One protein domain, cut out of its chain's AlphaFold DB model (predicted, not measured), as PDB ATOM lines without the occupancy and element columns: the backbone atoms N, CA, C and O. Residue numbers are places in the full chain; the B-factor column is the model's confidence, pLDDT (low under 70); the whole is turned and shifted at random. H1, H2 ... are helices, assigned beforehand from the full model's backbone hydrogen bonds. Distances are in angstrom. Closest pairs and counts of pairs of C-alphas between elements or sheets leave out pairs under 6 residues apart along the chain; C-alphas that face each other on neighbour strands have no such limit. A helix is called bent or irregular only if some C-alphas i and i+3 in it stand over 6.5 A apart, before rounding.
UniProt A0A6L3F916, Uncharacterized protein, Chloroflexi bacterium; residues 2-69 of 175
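Overview. This is residues 2 to 69 of the 175 residues of an uncharacterized protein of Chloroflexi bacterium (UniProt A0A6L3F916). Four helices form an up-and-down bundle, each running against the one before it, built of two helical hairpins side by side. H1 and H2 make the first hairpin, H3 and H4 the second; H2 packs on H4, and H1 and H4 stand at opposite corners. The printed part has 68 residues, with four named helices in the order H1, H2, H3, H4 and no named strand: class all helix. It is compact, with a radius of gyration of the C-alphas of 10.7 A and spans of 31 by 26 by 17 A.

Arrangement. H1, residues 3 to 18, touches H2, residues 23 to 35, closest at the C-alphas of Leu 9 and Ser 29, 5.7 A apart; this hairpin has a shallow tilt of 28 degrees, opposite ways. H3, residues 39 to 50, is close to H1 but not clearly touching, with the C-alphas of Leu 10 and Ala 41 closest at 6.4 A. H4, residues 54 to 67, touches H3 in the second hairpin, at a steep tilt of 38 degrees, opposite ways; the C-alphas of Leu 49 and Arg 57 are closest at 4.5 A. H2 and H4 touch, the same way at a shallow tilt of 15 degrees, with the C-alphas of Val 34 and His 67 closest at 6.0 A. H1 and H4 are only just apart, at 8.0 A. In H1 and H4 every O i to N i+4 pair is within hydrogen-bond range; in H2 it is 7 of 9 and in H3 5 of 8.

Along the chain. H1 begins at C-alpha 3 (-43.138, 66.268, 5.864) and is 22.6 A long. H2 is 16.3 A long and irregular, with C-alphas 25 and 28 lying 7.9 A apart. H3 is 18.8 A long. H4, 19.9 A long, ends at C-alpha 67 (-26.023, 60.811, 3.041).

Size, cuts and confidence. The C-alphas of Asn 2 and Gln 52 are the two farthest apart, 32.0 A. The printed part has no cut, and its three links are tight. Mean pLDDT of the printed part is 98.0; no printed residue is under 70.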
ATOM      1  N   ASN A   2     -42.018  70.277   3.218       96.94
ATOM      2  CA  ASN A   2     -42.668  69.823   4.449       96.94
ATOM      3  C   ASN A   2     -42.680  68.279   4.516       96.94
ATOM      4  O   ASN A   2     -42.302  67.600   3.560       96.94
ATOM      5  N   GLU A   3     -43.088  67.721   5.655       97.00
ATOM      6  CA  GLU A   3     -43.138  66.268   5.864       97.00
ATOM      7  C   GLU A   3     -44.122  65.560   4.919       97.00
ATOM      8  O   GLU A   3     -43.851  64.459   4.446       97.00
ATOM      9  N   HIS A   4     -45.239  66.210   4.583       97.38
ATOM     10  CA  HIS A   4     -46.223  65.670   3.648       97.38
ATOM     11  C   HIS A   4     -45.640  65.510   2.234       97.38
ATOM     12  O   HIS A   4     -45.804  64.455   1.622       97.38
ATOM     13  N   ASP A   5     -44.887  66.505   1.757       98.00
ATOM     14  CA  ASP A   5     -44.180  66.457   0.475       98.00
ATOM     15  C   ASP A   5     -43.148  65.311   0.460       98.00
ATOM     16  O   ASP A   5     -43.048  64.562  -0.509       98.00
ATOM     17  N   LEU A   6     -42.385  65.152   1.549       98.19
ATOM     18  CA  LEU A   6     -41.383  64.089   1.695       98.19
ATOM     19  C   LEU A   6     -42.011  62.696   1.699       98.19
ATOM     20  O   LEU A   6     -41.505  61.785   1.044       98.19
ATOM     21  N   LYS A   7     -43.138  62.535   2.396       98.31
ATOM     22  CA  LYS A   7     -43.907  61.292   2.386       98.31
ATOM     23  C   LYS A   7     -44.402  60.955   0.981       98.31
ATOM     24  O   LYS A   7     -44.206  59.829   0.539       98.31
ATOM     25  N   HIS A   8     -44.955  61.933   0.262       98.25
ATOM     26  CA  HIS A   8     -45.394  61.736  -1.119       98.25
ATOM     27  C   HIS A   8     -44.238  61.299  -2.035       98.25
ATOM     28  O   HIS A   8     -44.391  60.363  -2.815       98.25
ATOM     29  N   LEU A   9     -43.061  61.927  -1.919       98.50
ATOM     30  CA  LEU A   9     -41.871  61.520  -2.680       98.50
ATOM     31  C   LEU A   9     -41.429  60.090  -2.349       98.50
ATOM     32  O   LEU A   9     -41.023  59.350  -3.242       98.50
ATOM     33  N   LEU A  10     -41.500  59.683  -1.078       98.56
ATOM     34  CA  LEU A  10     -41.177  58.314  -0.681       98.56
ATOM     35  C   LEU A  10     -42.179  57.306  -1.268       98.56
ATOM     36  O   LEU A  10     -41.763  56.260  -1.766       98.56
ATOM     37  N   ASP A  11     -43.473  57.623  -1.247       98.56
ATOM     38  CA  ASP A  11     -44.528  56.775  -1.815       98.56
ATOM     39  C   ASP A  11     -44.387  56.635  -3.343       98.56
ATOM     40  O   ASP A  11     -44.527  55.534  -3.886       98.56
ATOM     41  N   GLU A  12     -44.019  57.715  -4.038       98.31
ATOM     42  CA  GLU A  12     -43.693  57.715  -5.470       98.31
ATOM     43  C   GLU A  12     -42.526  56.765  -5.782       98.31
ATOM     44  O   GLU A  12     -42.645  55.887  -6.639       98.31
ATOM     45  N   VAL A  13     -41.410  56.888  -5.054       98.56
ATOM     46  CA  VAL A  13     -40.216  56.050  -5.251       98.56
ATOM     47  C   VAL A  13     -40.518  54.575  -4.950       98.56
ATOM     48  O   VAL A  13     -40.096  53.695  -5.706       98.56
ATOM     49  N   LYS A  14     -41.278  54.287  -3.885       98.62
ATOM     50  CA  LYS A  14     -41.728  52.924  -3.553       98.62
ATOM     51  C   LYS A  14     -42.580  52.328  -4.672       98.62
ATOM     52  O   LYS A  14     -42.344  51.190  -5.076       98.62
ATOM     53  N   THR A  15     -43.521  53.106  -5.201       98.44
ATOM     54  CA  THR A  15     -44.385  52.695  -6.316       98.44
ATOM     55  C   THR A  15     -43.558  52.422  -7.574       98.44
ATOM     56  O   THR A  15     -43.700  51.367  -8.187       98.44
ATOM     57  N   ALA A  16     -42.624  53.312  -7.919       98.31
ATOM     58  CA  ALA A  16     -41.722  53.135  -9.055       98.31
ATOM     59  C   ALA A  16     -40.897  51.841  -8.934       98.31
ATOM     60  O   ALA A  16     -40.868  51.033  -9.867       98.31
ATOM     61  N   ARG A  17     -40.307  51.584  -7.756       98.38
ATOM     62  CA  ARG A  17     -39.596  50.330  -7.464       98.38
ATOM     63  C   ARG A  17     -40.492  49.115  -7.713       98.38
ATOM     64  O   ARG A  17     -40.046  48.181  -8.377       98.38
ATOM     65  N   GLN A  18     -41.728  49.117  -7.215       98.25
ATOM     66  CA  GLN A  18     -42.680  48.009  -7.391       98.25
ATOM     67  C   GLN A  18     -43.086  47.802  -8.857       98.25
ATOM     68  O   GLN A  18     -43.234  46.668  -9.298       98.25
ATOM     69  N   MET A  19     -43.206  48.883  -9.629       98.06
ATOM     70  CA  MET A  19     -43.562  48.845 -11.052       98.06
ATOM     71  C   MET A  19     -42.402  48.463 -11.983       98.06
ATOM     72  O   MET A  19     -42.553  48.520 -13.201       98.06
ATOM     73  N   GLY A  20     -41.235  48.094 -11.449       97.56
ATOM     74  CA  GLY A  20     -40.086  47.747 -12.288       97.56
ATOM     75  C   GLY A  20     -39.311  48.956 -12.822       97.56
ATOM     76  O   GLY A  20     -38.385  48.772 -13.605       97.56
ATOM     77  N   VAL A  21     -39.652  50.178 -12.409       98.38
ATOM     78  CA  VAL A  21     -39.005  51.399 -12.902       98.38
ATOM     79  C   VAL A  21     -37.565  51.469 -12.365       98.38
ATOM     80  O   VAL A  21     -37.350  51.224 -11.170       98.38
ATOM     81  N   PRO A  22     -36.563  51.780 -13.210       98.12
ATOM     82  CA  PRO A  22     -35.183  51.930 -12.761       98.12
ATOM     83  C   PRO A  22     -35.026  53.168 -11.862       98.12
ATOM     84  O   PRO A  22     -35.728  54.166 -12.055       98.12
ATOM     85  N   PRO A  23     -34.080  53.158 -10.908       98.19
ATOM     86  CA  PRO A  23     -33.911  54.253  -9.955       98.19
ATOM     87  C   PRO A  23     -33.521  55.582 -10.621       98.19
ATOM     88  O   PRO A  23     -33.870  56.642 -10.103       98.19
ATOM     89  N   ASP A  24     -32.879  55.553 -11.794       98.06
ATOM     90  CA  ASP A  24     -32.526  56.758 -12.558       98.06
ATOM     91  C   ASP A  24     -33.751  57.601 -12.931       98.06
ATOM     92  O   ASP A  24     -33.700  58.835 -12.869       98.06
ATOM     93  N   ALA A  25     -34.877  56.949 -13.241       98.19
ATOM     94  CA  ALA A  25     -36.121  57.621 -13.605       98.19
ATOM     95  C   ALA A  25     -36.772  58.356 -12.420       98.19
ATOM     96  O   ALA A  25     -37.529  59.301 -12.630       98.19
ATOM     97  N   VAL A  26     -36.444  57.970 -11.182       98.31
ATOM     98  CA  VAL A  26     -36.890  58.635  -9.943       98.31
ATOM     99  C   VAL A  26     -35.732  59.279  -9.172       98.31
ATOM    100  O   VAL A  26     -35.854  59.616  -7.991       98.31
ATOM    101  N   SER A  27     -34.593  59.502  -9.837       97.44
ATOM    102  CA  SER A  27     -33.361  60.003  -9.214       97.44
ATOM    103  C   SER A  27     -33.526  61.376  -8.562       97.44
ATOM    104  O   SER A  27     -32.922  61.648  -7.524       97.44
ATOM    105  N   GLN A  28     -34.375  62.245  -9.120       97.94
ATOM    106  CA  GLN A  28     -34.667  63.545  -8.518       97.94
ATOM    107  C   GLN A  28     -35.413  63.399  -7.182       97.94
ATOM    108  O   GLN A  28     -35.079  64.097  -6.222       97.94
ATOM    109  N   SER A  29     -36.388  62.489  -7.108       98.38
ATOM    110  CA  SER A  29     -37.155  62.191  -5.893       98.38
ATOM    111  C   SER A  29     -36.248  61.566  -4.828       98.38
ATOM    112  O   SER A  29     -36.203  62.057  -3.701       98.38
ATOM    113  N   LEU A  30     -35.404  60.600  -5.213       98.31
ATOM    114  CA  LEU A  30     -34.363  60.021  -4.351       98.31
ATOM    115  C   LEU A  30     -33.426  61.090  -3.763       98.31
ATOM    116  O   LEU A  30     -33.225  61.133  -2.550       98.31
ATOM    117  N   ARG A  31     -32.897  61.996  -4.600       97.50
ATOM    118  CA  ARG A  31     -32.009  63.091  -4.162       97.50
ATOM    119  C   ARG A  31     -32.682  64.024  -3.160       97.50
ATOM    120  O   ARG A  31     -32.060  64.430  -2.185       97.50
ATOM    121  N   LYS A  32     -33.950  64.371  -3.390       98.31
ATOM    122  CA  LYS A  32     -34.717  65.219  -2.467       98.31
ATOM    123  C   LYS A  32     -34.894  64.555  -1.100       98.31
ATOM    124  O   LYS A  32     -34.773  65.248  -0.095       98.31
ATOM    125  N   LEU A  33     -35.139  63.241  -1.065       98.50
ATOM    126  CA  LEU A  33     -35.271  62.477   0.180       98.50
ATOM    127  C   LEU A  33     -33.962  62.465   0.981       98.50
ATOM    128  O   LEU A  33     -33.977  62.789   2.168       98.50
ATOM    129  N   VAL A  34     -32.828  62.157   0.337       97.81
ATOM    130  CA  VAL A  34     -31.528  62.111   1.034       97.81
ATOM    131  C   VAL A  34     -31.028  63.485   1.466       97.81
ATOM    132  O   VAL A  34     -30.519  63.618   2.571       97.81
ATOM    133  N   ASN A  35     -31.235  64.532   0.660       97.06
ATOM    134  CA  ASN A  35     -30.843  65.899   1.027       97.06
ATOM    135  C   ASN A  35     -31.659  66.450   2.204       97.06
ATOM    136  O   ASN A  35     -31.225  67.384   2.873       97.06
ATOM    137  N   ALA A  36     -32.853  65.901   2.436       97.56
ATOM    138  CA  ALA A  36     -33.674  66.225   3.592       97.56
ATOM    139  C   ALA A  36     -33.370  65.339   4.813       97.56
ATOM    140  O   ALA A  36     -34.023  65.516   5.839       97.56
ATOM    141  N   HIS A  37     -32.437  64.380   4.705       96.56
ATOM    142  CA  HIS A  37     -32.152  63.356   5.719       96.56
ATOM    143  C   HIS A  37     -33.431  62.696   6.266       96.56
ATOM    144  O   HIS A  37     -33.586  62.484   7.472       96.56
ATOM    145  N   TYR A  38     -34.391  62.423   5.375       97.94
ATOM    146  CA  TYR A  38     -35.713  61.953   5.767       97.94
ATOM    147  C   TYR A  38     -35.645  60.504   6.261       97.94
ATOM    148  O   TYR A  38     -35.603  59.574   5.460       97.94
ATOM    149  N   GLN A  39     -35.657  60.318   7.583       96.38
ATOM    150  CA  GLN A  39     -35.432  59.020   8.236       96.38
ATOM    151  C   GLN A  39     -36.300  57.866   7.700       96.38
ATOM    152  O   GLN A  39     -35.741  56.808   7.435       96.38
ATOM    153  N   PRO A  40     -37.605  58.032   7.398       97.25
ATOM    154  CA  PRO A  40     -38.399  56.946   6.811       97.25
ATOM    155  C   PRO A  40     -37.914  56.461   5.433       97.25
ATOM    156  O   PRO A  40     -38.291  55.378   4.987       97.25
ATOM    157  N   ALA A  41     -37.115  57.264   4.720       98.19
ATOM    158  CA  ALA A  41     -36.488  56.840   3.474       98.19
ATOM    159  C   ALA A  41     -35.250  55.962   3.710       98.19
ATOM    160  O   ALA A  41     -34.950  55.140   2.848       98.19
ATOM    161  N   LEU A  42     -34.565  56.088   4.857       98.19
ATOM    162  CA  LEU A  42     -33.423  55.238   5.208       98.19
ATOM    163  C   LEU A  42     -33.834  53.764   5.243       98.19
ATOM    164  O   LEU A  42     -33.208  52.958   4.559       98.19
ATOM    165  N   ASP A  43     -34.925  53.435   5.940       97.31
ATOM    166  CA  ASP A  43     -35.457  52.065   6.005       97.31
ATOM    167  C   ASP A  43     -35.731  51.508   4.603       97.31
ATOM    168  O   ASP A  43     -35.312  50.406   4.254       97.31
ATOM    169  N   PHE A  44     -36.355  52.320   3.744       98.31
ATOM    170  CA  PHE A  44     -36.600  51.947   2.356       98.31
ATOM    171  C   PHE A  44     -35.300  51.690   1.575       98.31
ATOM    172  O   PHE A  44     -35.230  50.722   0.817       98.31
ATOM    173  N   PHE A  45     -34.273  52.530   1.732       98.56
ATOM    174  CA  PHE A  45     -32.998  52.332   1.041       98.56
ATOM    175  C   PHE A  45     -32.256  51.092   1.546       98.56
ATOM    176  O   PHE A  45     -31.672  50.369   0.740       98.56
ATOM    177  N   LEU A  46     -32.319  50.812   2.847       98.31
ATOM    178  CA  LEU A  46     -31.765  49.600   3.448       98.31
ATOM    179  C   LEU A  46     -32.478  48.336   2.945       98.31
ATOM    180  O   LEU A  46     -31.827  47.334   2.654       98.31
ATOM    181  N   ASP A  47     -33.795  48.380   2.756       98.25
ATOM    182  CA  ASP A  47     -34.559  47.285   2.141       98.25
ATOM    183  C   ASP A  47     -34.261  47.109   0.645       98.25
ATOM    184  O   ASP A  47     -34.447  46.032   0.073       98.25
ATOM    185  N   CYS A  48     -33.812  48.162  -0.035       98.38
ATOM    186  CA  CYS A  48     -33.382  48.076  -1.428       98.38
ATOM    187  C   CYS A  48     -32.022  47.392  -1.600       98.38
ATOM    188  O   CYS A  48     -31.714  46.996  -2.722       98.38
ATOM    189  N   LEU A  49     -31.227  47.214  -0.538       98.56
ATOM    190  CA  LEU A  49     -29.961  46.466  -0.605       98.56
ATOM    191  C   LEU A  49     -30.169  44.972  -0.896       98.56
ATOM    192  O   LEU A  49     -29.256  44.302  -1.364       98.56
ATOM    193  N   GLU A  50     -31.390  44.477  -0.703       98.12
ATOM    194  CA  GLU A  50     -31.810  43.105  -1.006       98.12
ATOM    195  C   GLU A  50     -32.652  43.024  -2.299       98.12
ATOM    196  O   GLU A  50     -33.246  41.988  -2.602       98.12
ATOM    197  N   ASP A  51     -32.747  44.109  -3.084       98.38
ATOM    198  CA  ASP A  51     -33.517  44.102  -4.334       98.38
ATOM    199  C   ASP A  51     -32.885  43.171  -5.382       98.38
ATOM    200  O   ASP A  51     -31.672  43.151  -5.589       98.38
ATOM    201  N   GLN A  52     -33.721  42.431  -6.113       97.94
ATOM    202  CA  GLN A  52     -33.256  41.539  -7.180       97.94
ATOM    203  C   GLN A  52     -32.550  42.299  -8.314       97.94
ATOM    204  O   GLN A  52     -31.688  41.741  -8.996       97.94
ATOM    205  N   ARG A  53     -32.884  43.578  -8.519       98.19
ATOM    206  CA  ARG A  53     -32.283  44.429  -9.547       98.19
ATOM    207  C   ARG A  53     -31.030  45.101  -9.015       98.19
ATOM    208  O   ARG A  53     -31.050  45.803  -8.003       98.19
ATOM    209  N   GLN A  54     -29.938  44.918  -9.746       98.00
ATOM    210  CA  GLN A  54     -28.634  45.465  -9.394       98.00
ATOM    211  C   GLN A  54     -28.653  46.993  -9.285       98.00
ATOM    212  O   GLN A  54     -28.080  47.532  -8.341       98.00
ATOM    213  N   GLU A  55     -29.322  47.700 -10.199       98.12
ATOM    214  CA  GLU A  55     -29.377  49.165 -10.185       98.12
ATOM    215  C   GLU A  55     -29.990  49.734  -8.896       98.12
ATOM    216  O   GLU A  55     -29.499  50.737  -8.374       98.12
ATOM    217  N   TRP A  56     -31.009  49.078  -8.328       98.56
ATOM    218  CA  TRP A  56     -31.626  49.504  -7.067       98.56
ATOM    219  C   TRP A  56     -30.696  49.298  -5.875       98.56
ATOM    220  O   TRP A  56     -30.544  50.223  -5.071       98.56
ATOM    221  N   ARG A  57     -30.024  48.141  -5.798       98.56
ATOM    222  CA  ARG A  57     -28.996  47.878  -4.780       98.56
ATOM    223  C   ARG A  57     -27.862  48.897  -4.869       98.56
ATOM    224  O   ARG A  57     -27.513  49.516  -3.867       98.56
ATOM    225  N   ALA A  58     -27.355  49.141  -6.078       98.38
ATOM    226  CA  ALA A  58     -26.283  50.096  -6.342       98.38
ATOM    227  C   ALA A  58     -26.635  51.514  -5.904       98.38
ATOM    228  O   ALA A  58     -25.880  52.144  -5.159       98.38
ATOM    229  N   GLN A  59     -27.785  52.013  -6.357       98.25
ATOM    230  CA  GLN A  59     -28.210  53.368  -6.056       98.25
ATOM    231  C   GLN A  59     -28.464  53.537  -4.556       98.25
ATOM    232  O   GLN A  59     -28.031  54.532  -3.978       98.25
ATOM    233  N   CYS A  60     -29.130  52.575  -3.914       98.44
ATOM    234  CA  CYS A  60     -29.474  52.692  -2.500       98.44
ATOM    235  C   CYS A  60     -28.258  52.539  -1.584       98.44
ATOM    236  O   CYS A  60     -28.159  53.298  -0.628       98.44
ATOM    237  N   LEU A  61     -27.291  51.674  -1.909       98.56
ATOM    238  CA  LEU A  61     -26.033  51.571  -1.160       98.56
ATOM    239  C   LEU A  61     -25.281  52.905  -1.132       98.56
ATOM    240  O   LEU A  61     -24.850  53.355  -0.074       98.56
ATOM    241  N   VAL A  62     -25.173  53.563  -2.291       98.00
ATOM    242  CA  VAL A  62     -24.518  54.875  -2.408       98.00
ATOM    243  C   VAL A  62     -25.296  55.951  -1.649       98.00
ATOM    244  O   VAL A  62     -24.695  56.760  -0.948       98.00
ATOM    245  N   LEU A  63     -26.628  55.972  -1.771       98.00
ATOM    246  CA  LEU A  63     -27.464  56.946  -1.063       98.00
ATOM    247  C   LEU A  63     -27.357  56.789   0.457       98.00
ATOM    248  O   LEU A  63     -27.219  57.788   1.156       98.00
ATOM    249  N   VAL A  64     -27.389  55.552   0.953       97.62
ATOM    250  CA  VAL A  64     -27.267  55.234   2.379       97.62
ATOM    251  C   VAL A  64     -25.909  55.673   2.903       97.62
ATOM    252  O   VAL A  64     -25.848  56.521   3.790       97.62
ATOM    253  N   GLY A  65     -24.821  55.169   2.324       96.50
ATOM    254  CA  GLY A  65     -23.500  55.393   2.899       96.50
ATOM    255  C   GLY A  65     -22.892  56.775   2.638       96.50
ATOM    256  O   GLY A  65     -21.908  57.116   3.285       96.50
ATOM    257  N   LEU A  66     -23.452  57.609   1.750       96.56
ATOM    258  CA  LEU A  66     -22.973  58.991   1.562       96.56
ATOM    259  C   LEU A  66     -23.826  60.062   2.248       96.56
ATOM    260  O   LEU A  66     -23.329  61.165   2.470       96.56
ATOM    261  N   HIS A  67     -25.098  59.784   2.546       97.38
ATOM    262  CA  HIS A  67     -26.023  60.811   3.041       97.38
ATOM    263  C   HIS A  67     -26.565  60.559   4.447       97.38
ATOM    264  O   HIS A  67     -27.180  61.461   5.018       97.38
ATOM    265  N   TYR A  68     -26.353  59.376   5.016       97.25
ATOM    266  CA  TYR A  68     -26.761  59.070   6.380       97.25
ATOM    267  C   TYR A  68     -25.538  58.786   7.238       97.25
ATOM    268  O   TYR A  68     -24.586  58.160   6.781       97.25
ATOM    269  N   ASP A  69     -25.578  59.265   8.478       96.06
ATOM    270  CA  ASP A  69     -24.659  58.829   9.521       96.06
ATOM    271  C   ASP A  69     -25.161  57.486  10.058       96.06
ATOM    272  O   ASP A  69     -26.290  57.393  10.548       96.06
TER     273      ASP A  69